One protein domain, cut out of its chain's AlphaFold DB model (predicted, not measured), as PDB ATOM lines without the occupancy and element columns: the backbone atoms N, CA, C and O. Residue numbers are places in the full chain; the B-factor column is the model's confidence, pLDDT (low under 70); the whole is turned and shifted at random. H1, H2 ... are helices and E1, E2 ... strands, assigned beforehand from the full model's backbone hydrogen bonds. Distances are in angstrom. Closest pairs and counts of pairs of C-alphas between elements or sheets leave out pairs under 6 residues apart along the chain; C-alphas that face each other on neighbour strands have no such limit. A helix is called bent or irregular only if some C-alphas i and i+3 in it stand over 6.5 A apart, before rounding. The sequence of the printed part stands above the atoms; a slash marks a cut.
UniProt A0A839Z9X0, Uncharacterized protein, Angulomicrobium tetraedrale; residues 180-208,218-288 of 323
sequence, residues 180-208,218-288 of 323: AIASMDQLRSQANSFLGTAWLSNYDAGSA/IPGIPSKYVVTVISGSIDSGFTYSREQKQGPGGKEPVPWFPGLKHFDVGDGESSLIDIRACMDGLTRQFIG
ATOM      1  N   ALA A 180     101.823 141.310 185.528       83.38
ATOM      2  CA  ALA A 180     101.225 141.845 184.306       83.38
ATOM      3  C   ALA A 180     102.207 142.756 183.543       83.38
ATOM      4  O   ALA A 180     102.322 142.624 182.325       83.38
ATOM      5  N   ILE A 181     102.985 143.589 184.247       88.50
ATOM      6  CA  ILE A 181     104.072 144.392 183.656       88.50
ATOM      7  C   ILE A 181     105.131 143.489 183.015       88.50
ATOM      8  O   ILE A 181     105.484 143.690 181.856       88.50
ATOM      9  N   ALA A 182     105.585 142.449 183.718       89.25
ATOM     10  CA  ALA A 182     106.561 141.509 183.171       89.25
ATOM     11  C   ALA A 182     106.046 140.805 181.898       89.25
ATOM     12  O   ALA A 182     106.786 140.662 180.924       89.25
ATOM     13  N   SER A 183     104.764 140.419 181.864       90.19
ATOM     14  CA  SER A 183     104.126 139.862 180.664       90.19
ATOM     15  C   SER A 183     104.069 140.871 179.512       90.19
ATOM     16  O   SER A 183     104.311 140.503 178.363       90.19
ATOM     17  N   MET A 184     103.782 142.147 179.795       92.69
ATOM     18  CA  MET A 184     103.817 143.214 178.787       92.69
ATOM     19  C   MET A 184     105.217 143.391 178.196       92.69
ATOM     20  O   MET A 184     105.350 143.494 176.977       92.69
ATOM     21  N   ASP A 185     106.259 143.380 179.028       94.12
ATOM     22  CA  ASP A 185     107.644 143.498 178.567       94.12
ATOM     23  C   ASP A 185     108.074 142.290 177.728       94.12
ATOM     24  O   ASP A 185     108.740 142.455 176.703       94.12
ATOM     25  N   GLN A 186     107.626 141.083 178.087       94.06
ATOM     26  CA  GLN A 186     107.840 139.886 177.274       94.06
ATOM     27  C   GLN A 186     107.167 140.011 175.898       94.06
ATOM     28  O   GLN A 186     107.806 139.742 174.878       94.06
ATOM     29  N   LEU A 187     105.906 140.454 175.847       92.69
ATOM     30  CA  LEU A 187     105.183 140.680 174.589       92.69
ATOM     31  C   LEU A 187     105.848 141.769 173.740       92.69
ATOM     32  O   LEU A 187     105.977 141.608 172.526       92.69
ATOM     33  N   ARG A 188     106.327 142.849 174.369       95.06
ATOM     34  CA  ARG A 188     107.071 143.918 173.696       95.06
ATOM     35  C   ARG A 188     108.386 143.395 173.123       95.06
ATOM     36  O   ARG A 188     108.684 143.658 171.961       95.06
ATOM     37  N   SER A 189     109.143 142.608 173.886       94.94
ATOM     38  CA  SER A 189     110.377 141.973 173.407       94.94
ATOM     39  C   SER A 189     110.111 141.017 172.243       94.94
ATOM     40  O   SER A 189     110.866 141.004 171.271       94.94
ATOM     41  N   GLN A 190     109.031 140.235 172.313       93.94
ATOM     42  CA  GLN A 190     108.632 139.333 171.237       93.94
ATOM     43  C   GLN A 190     108.260 140.112 169.971       93.94
ATOM     44  O   GLN A 190     108.771 139.802 168.899       93.94
ATOM     45  N   ALA A 191     107.438 141.158 170.083       94.00
ATOM     46  CA  ALA A 191     107.092 142.007 168.948       94.00
ATOM     47  C   ALA A 191     108.331 142.682 168.341       94.00
ATOM     48  O   ALA A 191     108.504 142.649 167.124       94.00
ATOM     49  N   ASN A 192     109.226 143.216 169.179       94.25
ATOM     50  CA  ASN A 192     110.467 143.860 168.745       94.25
ATOM     51  C   ASN A 192     111.385 142.907 167.972       94.25
ATOM     52  O   ASN A 192     112.058 143.351 167.045       94.25
ATOM     53  N   SER A 193     111.375 141.608 168.292       94.12
ATOM     54  CA  SER A 193     112.149 140.604 167.546       94.12
ATOM     55  C   SER A 193     111.709 140.459 166.082       94.12
ATOM     56  O   SER A 193     112.487 139.988 165.254       94.12
ATOM     57  N   PHE A 194     110.493 140.901 165.741       92.81
ATOM     58  CA  PHE A 194     109.984 140.891 164.370       92.81
ATOM     59  C   PHE A 194     110.222 142.200 163.610       92.81
ATOM     60  O   PHE A 194     110.109 142.215 162.383       92.81
ATOM     61  N   LEU A 195     110.538 143.298 164.297       92.56
ATOM     62  CA  LEU A 195     110.642 144.619 163.677       92.56
ATOM     63  C   LEU A 195     111.938 144.785 162.884       92.56
ATOM     64  O   LEU A 195     112.974 144.217 163.222       92.56
ATOM     65  N   GLY A 196     111.876 145.565 161.800       87.31
ATOM     66  CA  GLY A 196     113.035 145.893 160.958       87.31
ATOM     67  C   GLY A 196     113.629 144.716 160.171       87.31
ATOM     68  O   GLY A 196     114.451 144.924 159.282       87.31
ATOM     69  N   THR A 197     113.184 143.490 160.449       89.12
ATOM     70  CA  THR A 197     113.562 142.291 159.708       89.12
ATOM     71  C   THR A 197     112.703 142.180 158.454       89.12
ATOM     72  O   THR A 197     111.484 142.350 158.494       89.12
ATOM     73  N   ALA A 198     113.346 141.897 157.323       88.75
ATOM     74  CA  ALA A 198     112.644 141.524 156.106       88.75
ATOM     75  C   ALA A 198     112.196 140.069 156.239       88.75
ATOM     76  O   ALA A 198     113.023 139.163 156.190       88.75
ATOM     77  N   TRP A 199     110.898 139.856 156.420       88.25
ATOM     78  CA  TRP A 199     110.323 138.524 156.507       88.25
ATOM     79  C   TRP A 199     109.832 138.082 155.151       88.25
ATOM     80  O   TRP A 199     109.077 138.792 154.490       88.25
ATOM     81  N   LEU A 200     110.230 136.893 154.739       84.50
ATOM     82  CA  LEU A 200     109.709 136.303 153.527       84.50
ATOM     83  C   LEU A 200     108.205 136.025 153.683       84.50
ATOM     84  O   LEU A 200     107.784 135.411 154.665       84.50
ATOM     85  N   SER A 201     107.414 136.494 152.716       76.19
ATOM     86  CA  SER A 201     105.952 136.370 152.699       76.19
ATOM     87  C   SER A 201     105.408 135.725 151.426       76.19
ATOM     88  O   SER A 201     104.254 135.330 151.399       76.19
ATOM     89  N   ASN A 202     106.203 135.579 150.365       74.56
ATOM     90  CA  ASN A 202     105.802 134.803 149.191       74.56
ATOM     91  C   ASN A 202     107.017 134.397 148.355       74.56
ATOM     92  O   ASN A 202     108.023 135.116 148.308       74.56
ATOM     93  N   TYR A 203     106.864 133.306 147.617       67.69
ATOM     94  CA  TYR A 203     107.710 132.930 146.501       67.69
ATOM     95  C   TYR A 203     106.975 132.967 145.153       67.69
ATOM     96  O   TYR A 203     106.007 132.245 144.930       67.69
ATOM     97  N   ASP A 204     107.513 133.720 144.190       57.31
ATOM     98  CA  ASP A 204     107.096 133.593 142.793       57.31
ATOM     99  C   ASP A 204     107.655 132.268 142.262       57.31
ATOM    100  O   ASP A 204     108.849 132.168 141.945       57.31
ATOM    101  N   ALA A 205     106.815 131.229 142.215       49.88
ATOM    102  CA  ALA A 205     107.122 130.008 141.486       49.88
ATOM    103  C   ALA A 205     107.210 130.389 140.010       49.88
ATOM    104  O   ALA A 205     106.224 130.335 139.277       49.88
ATOM    105  N   GLY A 206     108.396 130.852 139.610       47.78
ATOM    106  CA  GLY A 206     108.664 131.299 138.260       47.78
ATOM    107  C   GLY A 206     108.095 130.287 137.282       47.78
ATOM    108  O   GLY A 206     108.278 129.079 137.457       47.78
ATOM    109  N   SER A 207     107.372 130.827 136.305       43.75
ATOM    110  CA  SER A 207     106.812 130.167 135.133       43.75
ATOM    111  C   SER A 207     107.595 128.904 134.792       43.75
ATOM    112  O   SER A 207     108.826 128.958 134.701       43.75
ATOM    113  N   ALA A 208     106.881 127.788 134.602       38.31
ATOM    114  CA  ALA A 208     107.444 126.543 134.091       38.31
ATOM    115  C   ALA A 208     108.516 126.839 133.024       38.31
ATOM    116  O   ALA A 208     108.307 127.746 132.211       38.31
ATOM    117  N   ILE A 218     118.747 126.755 140.282       39.88
ATOM    118  CA  ILE A 218     118.622 125.672 141.262       39.88
ATOM    119  C   ILE A 218     117.115 125.392 141.396       39.88
ATOM    120  O   ILE A 218     116.373 126.319 141.740       39.88
ATOM    121  N   PRO A 219     116.636 124.172 141.093       38.47
ATOM    122  CA  PRO A 219     115.233 123.818 141.277       38.47
ATOM    123  C   PRO A 219     114.805 124.120 142.718       38.47
ATOM    124  O   PRO A 219     115.472 123.699 143.659       38.47
ATOM    125  N   GLY A 220     113.723 124.883 142.886       47.78
ATOM    126  CA  GLY A 220     113.213 125.288 144.201       47.78
ATOM    127  C   GLY A 220     113.664 126.667 144.700       47.78
ATOM    128  O   GLY A 220     113.186 127.083 145.751       47.78
ATOM    129  N   ILE A 221     114.516 127.401 143.966       50.44
ATOM    130  CA  ILE A 221     114.833 128.805 144.286       50.44
ATOM    131  C   ILE A 221     114.039 129.741 143.357       50.44
ATOM    132  O   ILE A 221     114.333 129.822 142.160       50.44
ATOM    133  N   PRO A 222     113.029 130.454 143.875       56.94
ATOM    134  CA  PRO A 222     112.201 131.356 143.088       56.94
ATOM    135  C   PRO A 222     113.004 132.580 142.634       56.94
ATOM    136  O   PRO A 222     113.788 133.161 143.386       56.94
ATOM    137  N   SER A 223     112.813 132.989 141.374       60.81
ATOM    138  CA  SER A 223     113.546 134.120 140.777       60.81
ATOM    139  C   SER A 223     113.167 135.475 141.367       60.81
ATOM    140  O   SER A 223     113.931 136.436 141.259       60.81
ATOM    141  N   LYS A 224     111.985 135.559 141.975       71.31
ATOM    142  CA  LYS A 224     111.482 136.733 142.680       71.31
ATOM    143  C   LYS A 224     110.794 136.266 143.951       71.31
ATOM    144  O   LYS A 224     110.170 135.210 143.979       71.31
ATOM    145  N   TYR A 225     110.907 137.056 144.999       75.75
ATOM    146  CA  TYR A 225     110.224 136.792 146.253       75.75
ATOM    147  C   TYR A 225     109.734 138.105 146.848       75.75
ATOM    148  O   TYR A 225     110.279 139.173 146.555       75.75
ATOM    149  N   VAL A 226     108.674 138.030 147.645       79.69
ATOM    150  CA  VAL A 226     108.129 139.191 148.349       79.69
ATOM    151  C   VAL A 226     108.575 139.108 149.794       79.69
ATOM    152  O   VAL A 226     108.457 138.062 150.435       79.69
ATOM    153  N   VAL A 227     109.113 140.215 150.294       86.50
ATOM    154  CA  VAL A 227     109.390 140.385 151.715       86.50
ATOM    155  C   VAL A 227     108.452 141.419 152.302       86.50
ATOM    156  O   VAL A 227     108.107 142.408 151.656       86.50
ATOM    157  N   THR A 228     108.070 141.193 153.547       89.19
ATOM    158  CA  THR A 228     107.316 142.127 154.368       89.19
ATOM    159  C   THR A 228     108.226 142.620 155.484       89.19
ATOM    160  O   THR A 228     108.766 141.819 156.245       89.19
ATOM    161  N   VAL A 229     108.392 143.936 155.598       91.88
ATOM    162  CA  VAL A 229     109.065 144.569 156.734       91.88
ATOM    163  C   VAL A 229     107.997 145.147 157.653       91.88
ATOM    164  O   VAL A 229     107.080 145.843 157.213       91.88
ATOM    165  N   ILE A 230     108.110 144.828 158.940       94.06
ATOM    166  CA  ILE A 230     107.212 145.319 159.985       94.06
ATOM    167  C   ILE A 230     107.904 146.488 160.688       94.06
ATOM    168  O   ILE A 230     109.073 146.389 161.068       94.06
ATOM    169  N   SER A 231     107.188 147.595 160.871       93.62
ATOM    170  CA  SER A 231     107.668 148.754 161.629       93.62
ATOM    171  C   SER A 231     106.571 149.320 162.536       93.62
ATOM    172  O   SER A 231     105.411 148.926 162.421       93.62
ATOM    173  N   GLY A 232     106.923 150.222 163.453       93.75
ATOM    174  CA  GLY A 232     106.013 150.740 164.482       93.75
ATOM    175  C   GLY A 232     106.313 150.154 165.859       93.75
ATOM    176  O   GLY A 232     107.460 149.821 166.149       93.75
ATOM    177  N   SER A 233     105.297 150.047 166.716       93.31
ATOM    178  CA  SER A 233     105.441 149.490 168.067       93.31
ATOM    179  C   SER A 233     104.160 148.796 168.522       93.31
ATOM    180  O   SER A 233     103.080 149.074 168.004       93.31
ATOM    181  N   ILE A 234     104.269 147.911 169.516       92.56
ATOM    182  CA  ILE A 234     103.098 147.230 170.087       92.56
ATOM    183  C   ILE A 234     102.141 148.208 170.786       92.56
ATOM    184  O   ILE A 234     100.939 147.966 170.831       92.56
ATOM    185  N   ASP A 235     102.674 149.332 171.274       86.69
ATOM    186  CA  ASP A 235     101.936 150.378 171.980       86.69
ATOM    187  C   ASP A 235     101.184 151.316 171.011       86.69
ATOM    188  O   ASP A 235     100.089 151.786 171.312       86.69
ATOM    189  N   SER A 236     101.764 151.594 169.835       87.00
ATOM    190  CA  SER A 236     101.252 152.573 168.856       87.00
ATOM    191  C   SER A 236     100.640 151.952 167.596       87.00
ATOM    192  O   SER A 236     100.110 152.672 166.751       87.00
ATOM    193  N   GLY A 237     100.756 150.634 167.437       88.75
ATOM    194  CA  GLY A 237     100.373 149.904 166.235       88.75
ATOM    195  C   GLY A 237     101.527 149.685 165.253       88.75
ATOM    196  O   GLY A 237     102.554 150.375 165.266       88.75
ATOM    197  N   PHE A 238     101.326 148.692 164.384       94.19
ATOM    198  CA  PHE A 238     102.295 148.256 163.384       94.19
ATOM    199  C   PHE A 238     101.899 148.692 161.976       94.19
ATOM    200  O   PHE A 238     100.721 148.756 161.620       94.19
ATOM    201  N   THR A 239     102.907 148.922 161.146       94.56
ATOM    202  CA  THR A 239     102.772 149.123 159.704       94.56
ATOM    203  C   THR A 239     103.577 148.062 158.962       94.56
ATOM    204  O   THR A 239     104.566 147.536 159.477       94.56
ATOM    205  N   TYR A 240     103.133 147.735 157.749       93.44
ATOM    206  CA  TYR A 240     103.662 146.624 156.963       93.44
ATOM    207  C   TYR A 240     104.016 147.131 155.570       93.44
ATOM    208  O   TYR A 240     103.116 147.475 154.798       93.44
ATOM    209  N   SER A 241     105.303 147.177 155.239       91.25
ATOM    210  CA  SER A 241     105.765 147.486 153.887       91.25
ATOM    211  C   SER A 241     106.112 146.197 153.154       91.25
ATOM    212  O   SER A 241     106.780 145.317 153.694       91.25
ATOM    213  N   ARG A 242     105.627 146.065 151.917       87.75
ATOM    214  CA  ARG A 242     105.947 144.939 151.036       87.75
ATOM    215  C   ARG A 242     106.940 145.387 149.978       87.75
ATOM    216  O   ARG A 242     106.716 146.397 149.316       87.75
ATOM    217  N   GLU A 243     107.990 144.605 149.785       83.69
ATOM    218  CA  GLU A 243     108.996 144.831 148.753       83.69
ATOM    219  C   GLU A 243     109.204 143.552 147.949       83.69
ATOM    220  O   GLU A 243     109.436 142.477 148.506       83.69
ATOM    221  N   GLN A 244     109.160 143.664 146.622       79.12
ATOM    222  CA  GLN A 244     109.565 142.570 145.749       79.12
ATOM    223  C   GLN A 244     111.084 142.608 145.582       79.12
ATOM    224  O   GLN A 244     111.646 143.604 145.123       79.12
ATOM    225  N   LYS A 245     111.755 141.515 145.933       75.19
ATOM    226  CA  LYS A 245     113.202 141.361 145.782       75.19
ATOM    227  C   LYS A 245     113.509 140.321 144.713       75.19
ATOM    228  O   LYS A 245     112.780 139.344 144.529       75.19
ATOM    229  N   GLN A 246     114.588 140.553 143.971       67.88
ATOM    230  CA  GLN A 246     115.097 139.571 143.018       67.88
ATOM    231  C   GLN A 246     115.934 138.523 143.758       67.88
ATOM    232  O   GLN A 246     116.737 138.857 144.634       67.88
ATOM    233  N   GLY A 247     115.715 137.252 143.407       60.28
ATOM    234  CA  GLY A 247     116.477 136.102 143.892       60.28
ATOM    235  C   GLY A 247     117.973 136.327 143.690       60.28
ATOM    236  O   GLY A 247     118.377 136.674 142.577       60.28
ATOM    237  N   PRO A 248     118.825 136.160 144.711       52.25
ATOM    238  CA  PRO A 248     120.238 136.348 144.501       52.25
ATOM    239  C   PRO A 248     120.815 135.093 143.848       52.25
ATOM    240  O   PRO A 248     120.606 133.973 144.315       52.25
ATOM    241  N   GLY A 249     121.651 135.281 142.834       50.00
ATOM    242  CA  GLY A 249     122.704 134.321 142.521       50.00
ATOM    243  C   GLY A 249     123.754 134.269 143.644       50.00
ATOM    244  O   GLY A 249     124.907 134.593 143.390       50.00
ATOM    245  N   GLY A 250     123.362 133.914 144.881       45.41
ATOM    246  CA  GLY A 250     124.281 133.628 145.996       45.41
ATOM    247  C   GLY A 250     124.322 134.592 147.198       45.41
ATOM    248  O   GLY A 250     125.399 134.787 147.748       45.41
ATOM    249  N   LYS A 251     123.209 135.190 147.649       51.88
ATOM    250  CA  LYS A 251     123.143 135.925 148.938       51.88
ATOM    251  C   LYS A 251     122.153 135.266 149.898       51.88
ATOM    252  O   LYS A 251     121.222 134.605 149.446       51.88
ATOM    253  N   GLU A 252     122.428 135.433 151.191       53.22
ATOM    254  CA  GLU A 252     121.823 134.741 152.338       53.22
ATOM    255  C   GLU A 252     120.292 134.579 152.261       53.22
ATOM    256  O   GLU A 252     119.596 135.487 151.794       53.22
ATOM    257  N   PRO A 253     119.754 133.432 152.719       65.69
ATOM    258  CA  PRO A 253     118.322 133.174 152.686       65.69
ATOM    259  C   PRO A 253     117.583 134.129 153.629       65.69
ATOM    260  O   PRO A 253     117.834 134.156 154.832       65.69
ATOM    261  N   VAL A 254     116.641 134.896 153.079       75.62
ATOM    262  CA  VAL A 254     115.696 135.685 153.878       75.62
ATOM    263  C   VAL A 254     114.800 134.720 154.664       75.62
ATOM    264  O   VAL A 254     114.236 133.807 154.054       75.62
ATOM    265  N   PRO A 255     114.661 134.880 155.993       83.00
ATOM    266  CA  PRO A 255     113.904 133.941 156.806       83.00
ATOM    267  C   PRO A 255     112.394 134.071 156.580       83.00
ATOM    268  O   PRO A 255     111.862 135.165 156.376       83.00
ATOM    269  N   TRP A 256     111.692 132.942 156.676       83.19
ATOM    270  CA  TRP A 256     110.234 132.909 156.779       83.19
ATOM    271  C   TRP A 256     109.765 133.506 158.101       83.19
ATOM    272  O   TRP A 256     110.406 133.315 159.137       83.19
ATOM    273  N   PHE A 257     108.619 134.188 158.080       85.44
ATOM    274  CA  PHE A 257     107.992 134.636 159.318       85.44
ATOM    275  C   PHE A 257     107.558 133.416 160.163       85.44
ATOM    276  O   PHE A 257     106.850 132.545 159.654       85.44
ATOM    277  N   PRO A 258     107.942 133.329 161.454       77.12
ATOM    278  CA  PRO A 258     107.790 132.115 162.270       77.12
ATOM    279  C   PRO A 258     106.342 131.768 162.676       77.12
ATOM    280  O   PRO A 258     106.128 130.804 163.406       77.12
ATOM    281  N   GLY A 259     105.348 132.529 162.211       71.56
ATOM    282  CA  GLY A 259     103.919 132.322 162.477       71.56
ATOM    283  C   GLY A 259     103.053 132.125 161.230       71.56
ATOM    284  O   GLY A 259     101.832 132.238 161.333       71.56
ATOM    285  N   LEU A 260     103.657 131.878 160.064       79.62
ATOM    286  CA  LEU A 260     102.909 131.637 158.827       79.62
ATOM    287  C   LEU A 260     102.148 130.314 158.887       79.62
ATOM    288  O   LEU A 260     102.699 129.278 159.262       79.62
ATOM    289  N   LYS A 261     100.877 130.356 158.485       76.00
ATOM    290  CA  LYS A 261     100.027 129.178 158.279       76.00
ATOM    291  C   LYS A 261      99.867 128.881 156.793       76.00
ATOM    292  O   LYS A 261      99.714 127.722 156.415       76.00
ATOM    293  N   HIS A 262      99.941 129.921 155.973       71.75
ATOM    294  CA  HIS A 262      99.886 129.867 154.527       71.75
ATOM    295  C   HIS A 262     101.264 130.209 153.964       71.75
ATOM    296  O   HIS A 262     101.870 131.216 154.326       71.75
ATOM    297  N   PHE A 263     101.761 129.335 153.091       71.00
ATOM    298  CA  PHE A 263     102.956 129.583 152.294       71.00
ATOM    299  C   PHE A 263     102.488 129.886 150.879       71.00
ATOM    300  O   PHE A 263     102.131 128.975 150.131       71.00
ATOM    301  N   ASP A 264     102.427 131.170 150.544       68.00
ATOM    302  CA  ASP A 264     101.842 131.585 149.277       68.00
ATOM    303  C   ASP A 264     102.806 131.425 148.100       68.00
ATOM    304  O   ASP A 264     104.016 131.653 148.213       68.00
ATOM    305  N   VAL A 265     102.204 131.112 146.950       65.56
ATOM    306  CA  VAL A 265     102.780 131.242 145.610       65.56
ATOM    307  C   VAL A 265     101.951 132.300 144.871       65.56
ATOM    308  O   VAL A 265     100.786 132.052 144.572       65.56
ATOM    309  N   GLY A 266     102.490 133.506 144.646       66.50
ATOM    310  CA  GLY A 266     101.733 134.647 144.095       66.50
ATOM    311  C   GLY A 266     102.109 136.026 144.668       66.50
ATOM    312  O   GLY A 266     103.282 136.388 144.716       66.50
ATOM    313  N   ASP A 267     101.117 136.818 145.091       69.19
ATOM    314  CA  ASP A 267     101.278 138.207 145.576       69.19
ATOM    315  C   ASP A 267     101.522 138.357 147.098       69.19
ATOM    316  O   ASP A 267     101.924 139.423 147.578       69.19
ATOM    317  N   GLY A 268     101.307 137.284 147.863       72.88
ATOM    318  CA  GLY A 268     101.649 137.169 149.286       72.88
ATOM    319  C   GLY A 268     100.587 137.710 150.226       72.88
ATOM    320  O   GLY A 268     100.909 138.055 151.365       72.88
ATOM    321  N   GLU A 269      99.341 137.849 149.767       81.38
ATOM    322  CA  GLU A 269      98.273 138.396 150.603       81.38
ATOM    323  C   GLU A 269      97.899 137.510 151.794       81.38
ATOM    324  O   GLU A 269      97.692 138.044 152.883       81.38
ATOM    325  N   SER A 270      97.869 136.182 151.654       82.19
ATOM    326  CA  SER A 270      97.469 135.304 152.768       82.19
ATOM    327  C   SER A 270      98.558 135.226 153.837       82.19
ATOM    328  O   SER A 270      98.276 135.283 155.032       82.19
ATOM    329  N   SER A 271      99.819 135.248 153.422       83.62
ATOM    330  CA  SER A 271     100.973 135.340 154.315       83.62
ATOM    331  C   SER A 271     101.021 136.691 155.033       83.62
ATOM    332  O   SER A 271     101.344 136.762 156.218       83.62
ATOM    333  N   LEU A 272     100.645 137.786 154.360       87.25
ATOM    334  CA  LEU A 272     100.486 139.090 155.008       87.25
ATOM    335  C   LEU A 272      99.342 139.085 156.033       87.25
ATOM    336  O   LEU A 272      99.482 139.703 157.089       87.25
ATOM    337  N   ILE A 273      98.227 138.406 155.744       89.00
ATOM    338  CA  ILE A 273      97.123 138.225 156.696       89.00
ATOM    339  C   ILE A 273      97.606 137.461 157.933       89.00
ATOM    340  O   ILE A 273      97.324 137.898 159.046       89.00
ATOM    341  N   ASP A 274      98.381 136.388 157.765       86.38
ATOM    342  CA  ASP A 274      98.941 135.624 158.885       86.38
ATOM    343  C   ASP A 274      99.905 136.461 159.737       86.38
ATOM    344  O   ASP A 274      99.816 136.455 160.968       86.38
ATOM    345  N   ILE A 275     100.791 137.232 159.093       90.75
ATOM    346  CA  ILE A 275     101.701 138.162 159.777       90.75
ATOM    347  C   ILE A 275     100.896 139.187 160.587       90.75
ATOM    348  O   ILE A 275     101.156 139.372 161.776       90.75
ATOM    349  N   ARG A 276      99.884 139.819 159.976       92.44
ATOM    350  CA  ARG A 276      99.003 140.780 160.659       92.44
ATOM    351  C   ARG A 276      98.279 140.135 161.833       92.44
ATOM    352  O   ARG A 276      98.321 140.669 162.930       92.44
ATOM    353  N   ALA A 277      97.691 138.958 161.634       90.25
ATOM    354  CA  ALA A 277      96.977 138.238 162.681       90.25
ATOM    355  C   ALA A 277      97.886 137.883 163.869       90.25
ATOM    356  O   ALA A 277      97.446 137.946 165.020       90.25
ATOM    357  N   CYS A 278      99.150 137.534 163.606       92.06
ATOM    358  CA  CYS A 278     100.149 137.292 164.643       92.06
ATOM    359  C   CYS A 278     100.429 138.567 165.453       92.06
ATOM    360  O   CYS A 278     100.275 138.561 166.678       92.06
ATOM    361  N   MET A 279     100.761 139.670 164.778       94.19
ATOM    362  CA  MET A 279     101.060 140.945 165.434       94.19
ATOM    363  C   MET A 279      99.838 141.513 166.175       94.19
ATOM    364  O   MET A 279      99.963 141.927 167.323       94.19
ATOM    365  N   ASP A 280      98.640 141.445 165.589       91.62
ATOM    366  CA  ASP A 280      97.380 141.854 166.222       91.62
ATOM    367  C   ASP A 280      97.041 140.981 167.439       91.62
ATOM    368  O   ASP A 280      96.425 141.439 168.405       91.62
ATOM    369  N   GLY A 281      97.426 139.702 167.413       89.44
ATOM    370  CA  GLY A 281      97.330 138.801 168.559       89.44
ATOM    371  C   GLY A 281      98.202 139.252 169.730       89.44
ATOM    372  O   GLY A 281      97.733 139.244 170.870       89.44
ATOM    373  N   LEU A 282      99.436 139.685 169.454       92.12
ATOM    374  CA  LEU A 282     100.341 140.248 170.462       92.12
ATOM    375  C   LEU A 282      99.808 141.581 170.997       92.12
ATOM    376  O   LEU A 282      99.704 141.744 172.211       92.12
ATOM    377  N   THR A 283      99.388 142.493 170.116       91.94
ATOM    378  CA  THR A 283      98.823 143.799 170.495       91.94
ATOM    379  C   THR A 283      97.583 143.651 171.373       91.94
ATOM    380  O   THR A 283      97.467 144.319 172.397       91.94
ATOM    381  N   ARG A 284      96.655 142.744 171.032       88.75
ATOM    382  CA  ARG A 284      95.457 142.509 171.856       88.75
ATOM    383  C   ARG A 284      95.798 141.995 173.250       88.75
ATOM    384  O   ARG A 284      95.207 142.466 174.219       88.75
ATOM    385  N   GLN A 285      96.741 141.057 173.360       88.31
ATOM    386  CA  GLN A 285      97.200 140.566 174.664       88.31
ATOM    387  C   GLN A 285      97.876 141.678 175.467       88.31
ATOM    388  O   GLN A 285      97.579 141.847 176.647       88.31
ATOM    389  N   PHE A 286      98.718 142.479 174.815       90.62
ATOM    390  CA  PHE A 286      99.403 143.609 175.429       90.62
ATOM    391  C   PHE A 286      98.417 144.643 175.989       90.62
ATOM    392  O   PHE A 286      98.495 144.978 177.168       90.62
ATOM    393  N   ILE A 287      97.433 145.074 175.191       85.19
ATOM    394  CA  ILE A 287      96.374 146.001 175.629       85.19
ATOM    395  C   ILE A 287      95.562 145.399 176.785       85.19
ATOM    396  O   ILE A 287      95.185 146.112 177.715       85.19
ATOM    397  N   GLY A 288      95.294 144.090 176.748       81.44
ATOM    398  CA  GLY A 288      94.635 143.382 177.846       81.44
ATOM    399  C   GLY A 288      95.415 143.497 179.156       81.44
ATOM    400  O   GLY A 288      94.852 143.895 180.176       81.44
TER     401      GLY A 288
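AT A GLANCE: This is residues 180 to 208 and 218 to 288 of the 323 residues of an uncharacterized protein of Angulomicrobium tetraedrale (UniProt A0A839Z9X0). A strongly twisted sheet of three strands, the long E2 and E3 and the shorter E1, forms one layer, and two helices, H1 and H2, run side by side in opposite directions along the strands on one of its faces, with the start of H1 reaching out beyond the sheet. H1 leads by a tight turn into the edge strand E1, E2 and E3 make a hairpin beside it, and the long link of residues 247 to 268 swings out from the end of E3 and folds back past E1 to reach H2. The printed part has 100 residues, with two named helices and three named strands in the order H1, E1, E2, E3, H2; the sheet runs E1, E2, E3 and is antiparallel throughout. The class is mixed, helices and strands. The whole is a rod spanning 52 by 24 by 18 A, only just compact and close to loose, with a radius of gyration of the C-alphas of 15.1 A.

IN THESE COORDINATES: In the sheet, strand E2 is residues 224 to 233, 29.0 A from first to last C-alpha, beginning at C-alpha 224 at (111.482, 136.733, 142.680). E3 is residues 237 to 246 and measures 29.4 A. E1 is residues 198 to 204 and measures 16.5 A. Helix H1 is residues 180 to 194, 21.8 A long, with C-alpha 180 at (101.225, 141.845, 184.306). Helix H2 is residues 269 to 288, 27.9 A long, and ends with C-alpha 288 at (94.635, 143.382, 177.846). Neither helix is bent.

HOW THE PARTS SIT: E2 is the inner strand of the sheet, and E1 and E3 are its edge strands. E2 and E3 are a hairpin, antiparallel with 159 degrees between their directions; N 229 and O 241 are 2.9 A apart and N 239 and O 231 are 2.8 A apart, both within hydrogen-bond range. E1 and E2 are antiparallel at 151 degrees, with N 199 and O 228 2.9 A apart and N 228 and O 199 2.8 A apart, again within hydrogen-bond range. H1 and H2 are on the same face of the sheet, an arrangement of two layers, helices on one face of a sheet. H2 lies over E2 at a height over the sheet of 8.7 A and runs along the strands, at 15 degrees to E2 on the local plane. Its closest C-alphas to E1 are those of Ser 271 and Ser 201, 5.3 A apart. H1 lies over E2 at a height over the sheet of 12.1 A, on a local plane fitted to only just 6 of the sheet's C-alphas, and runs along the strands at 20 degrees to E2 on the local plane. The closest C-alphas of H1 and E2 are those of Phe 194 and Ile 230, 6.8 A apart. H1 and H2 touch, H2 with residues 279 to 286 alone; their closest C-alphas are those of Met 184 and Phe 286, 5.6 A apart. They run opposite ways at a shallow tilt of 21 degrees. In H2 every O i to N i+4 pair is within hydrogen-bond range; in H1 10 of 11 are.

THE WHOLE: The two C-alphas farthest apart are those of Ala 180 and Ala 208, 52.9 A, while the first and last printed C-alphas, of Ala 180 and Gly 288, are 9.4 A apart. Residues 209 to 217 are cut out of the link from E1 to E2, and C-alphas 208 and 218 are 13.3 A apart across the cut. Of the links that are printed whole, H1 to E1 and E2 to E3 are tight, and E3 to H2, with 22 residues, is long. The mean pLDDT of the printed part is 79.2, and 24 residues are under 70: residues 203 to 208, 218 to 223, 246 to 253 and 264 to 267.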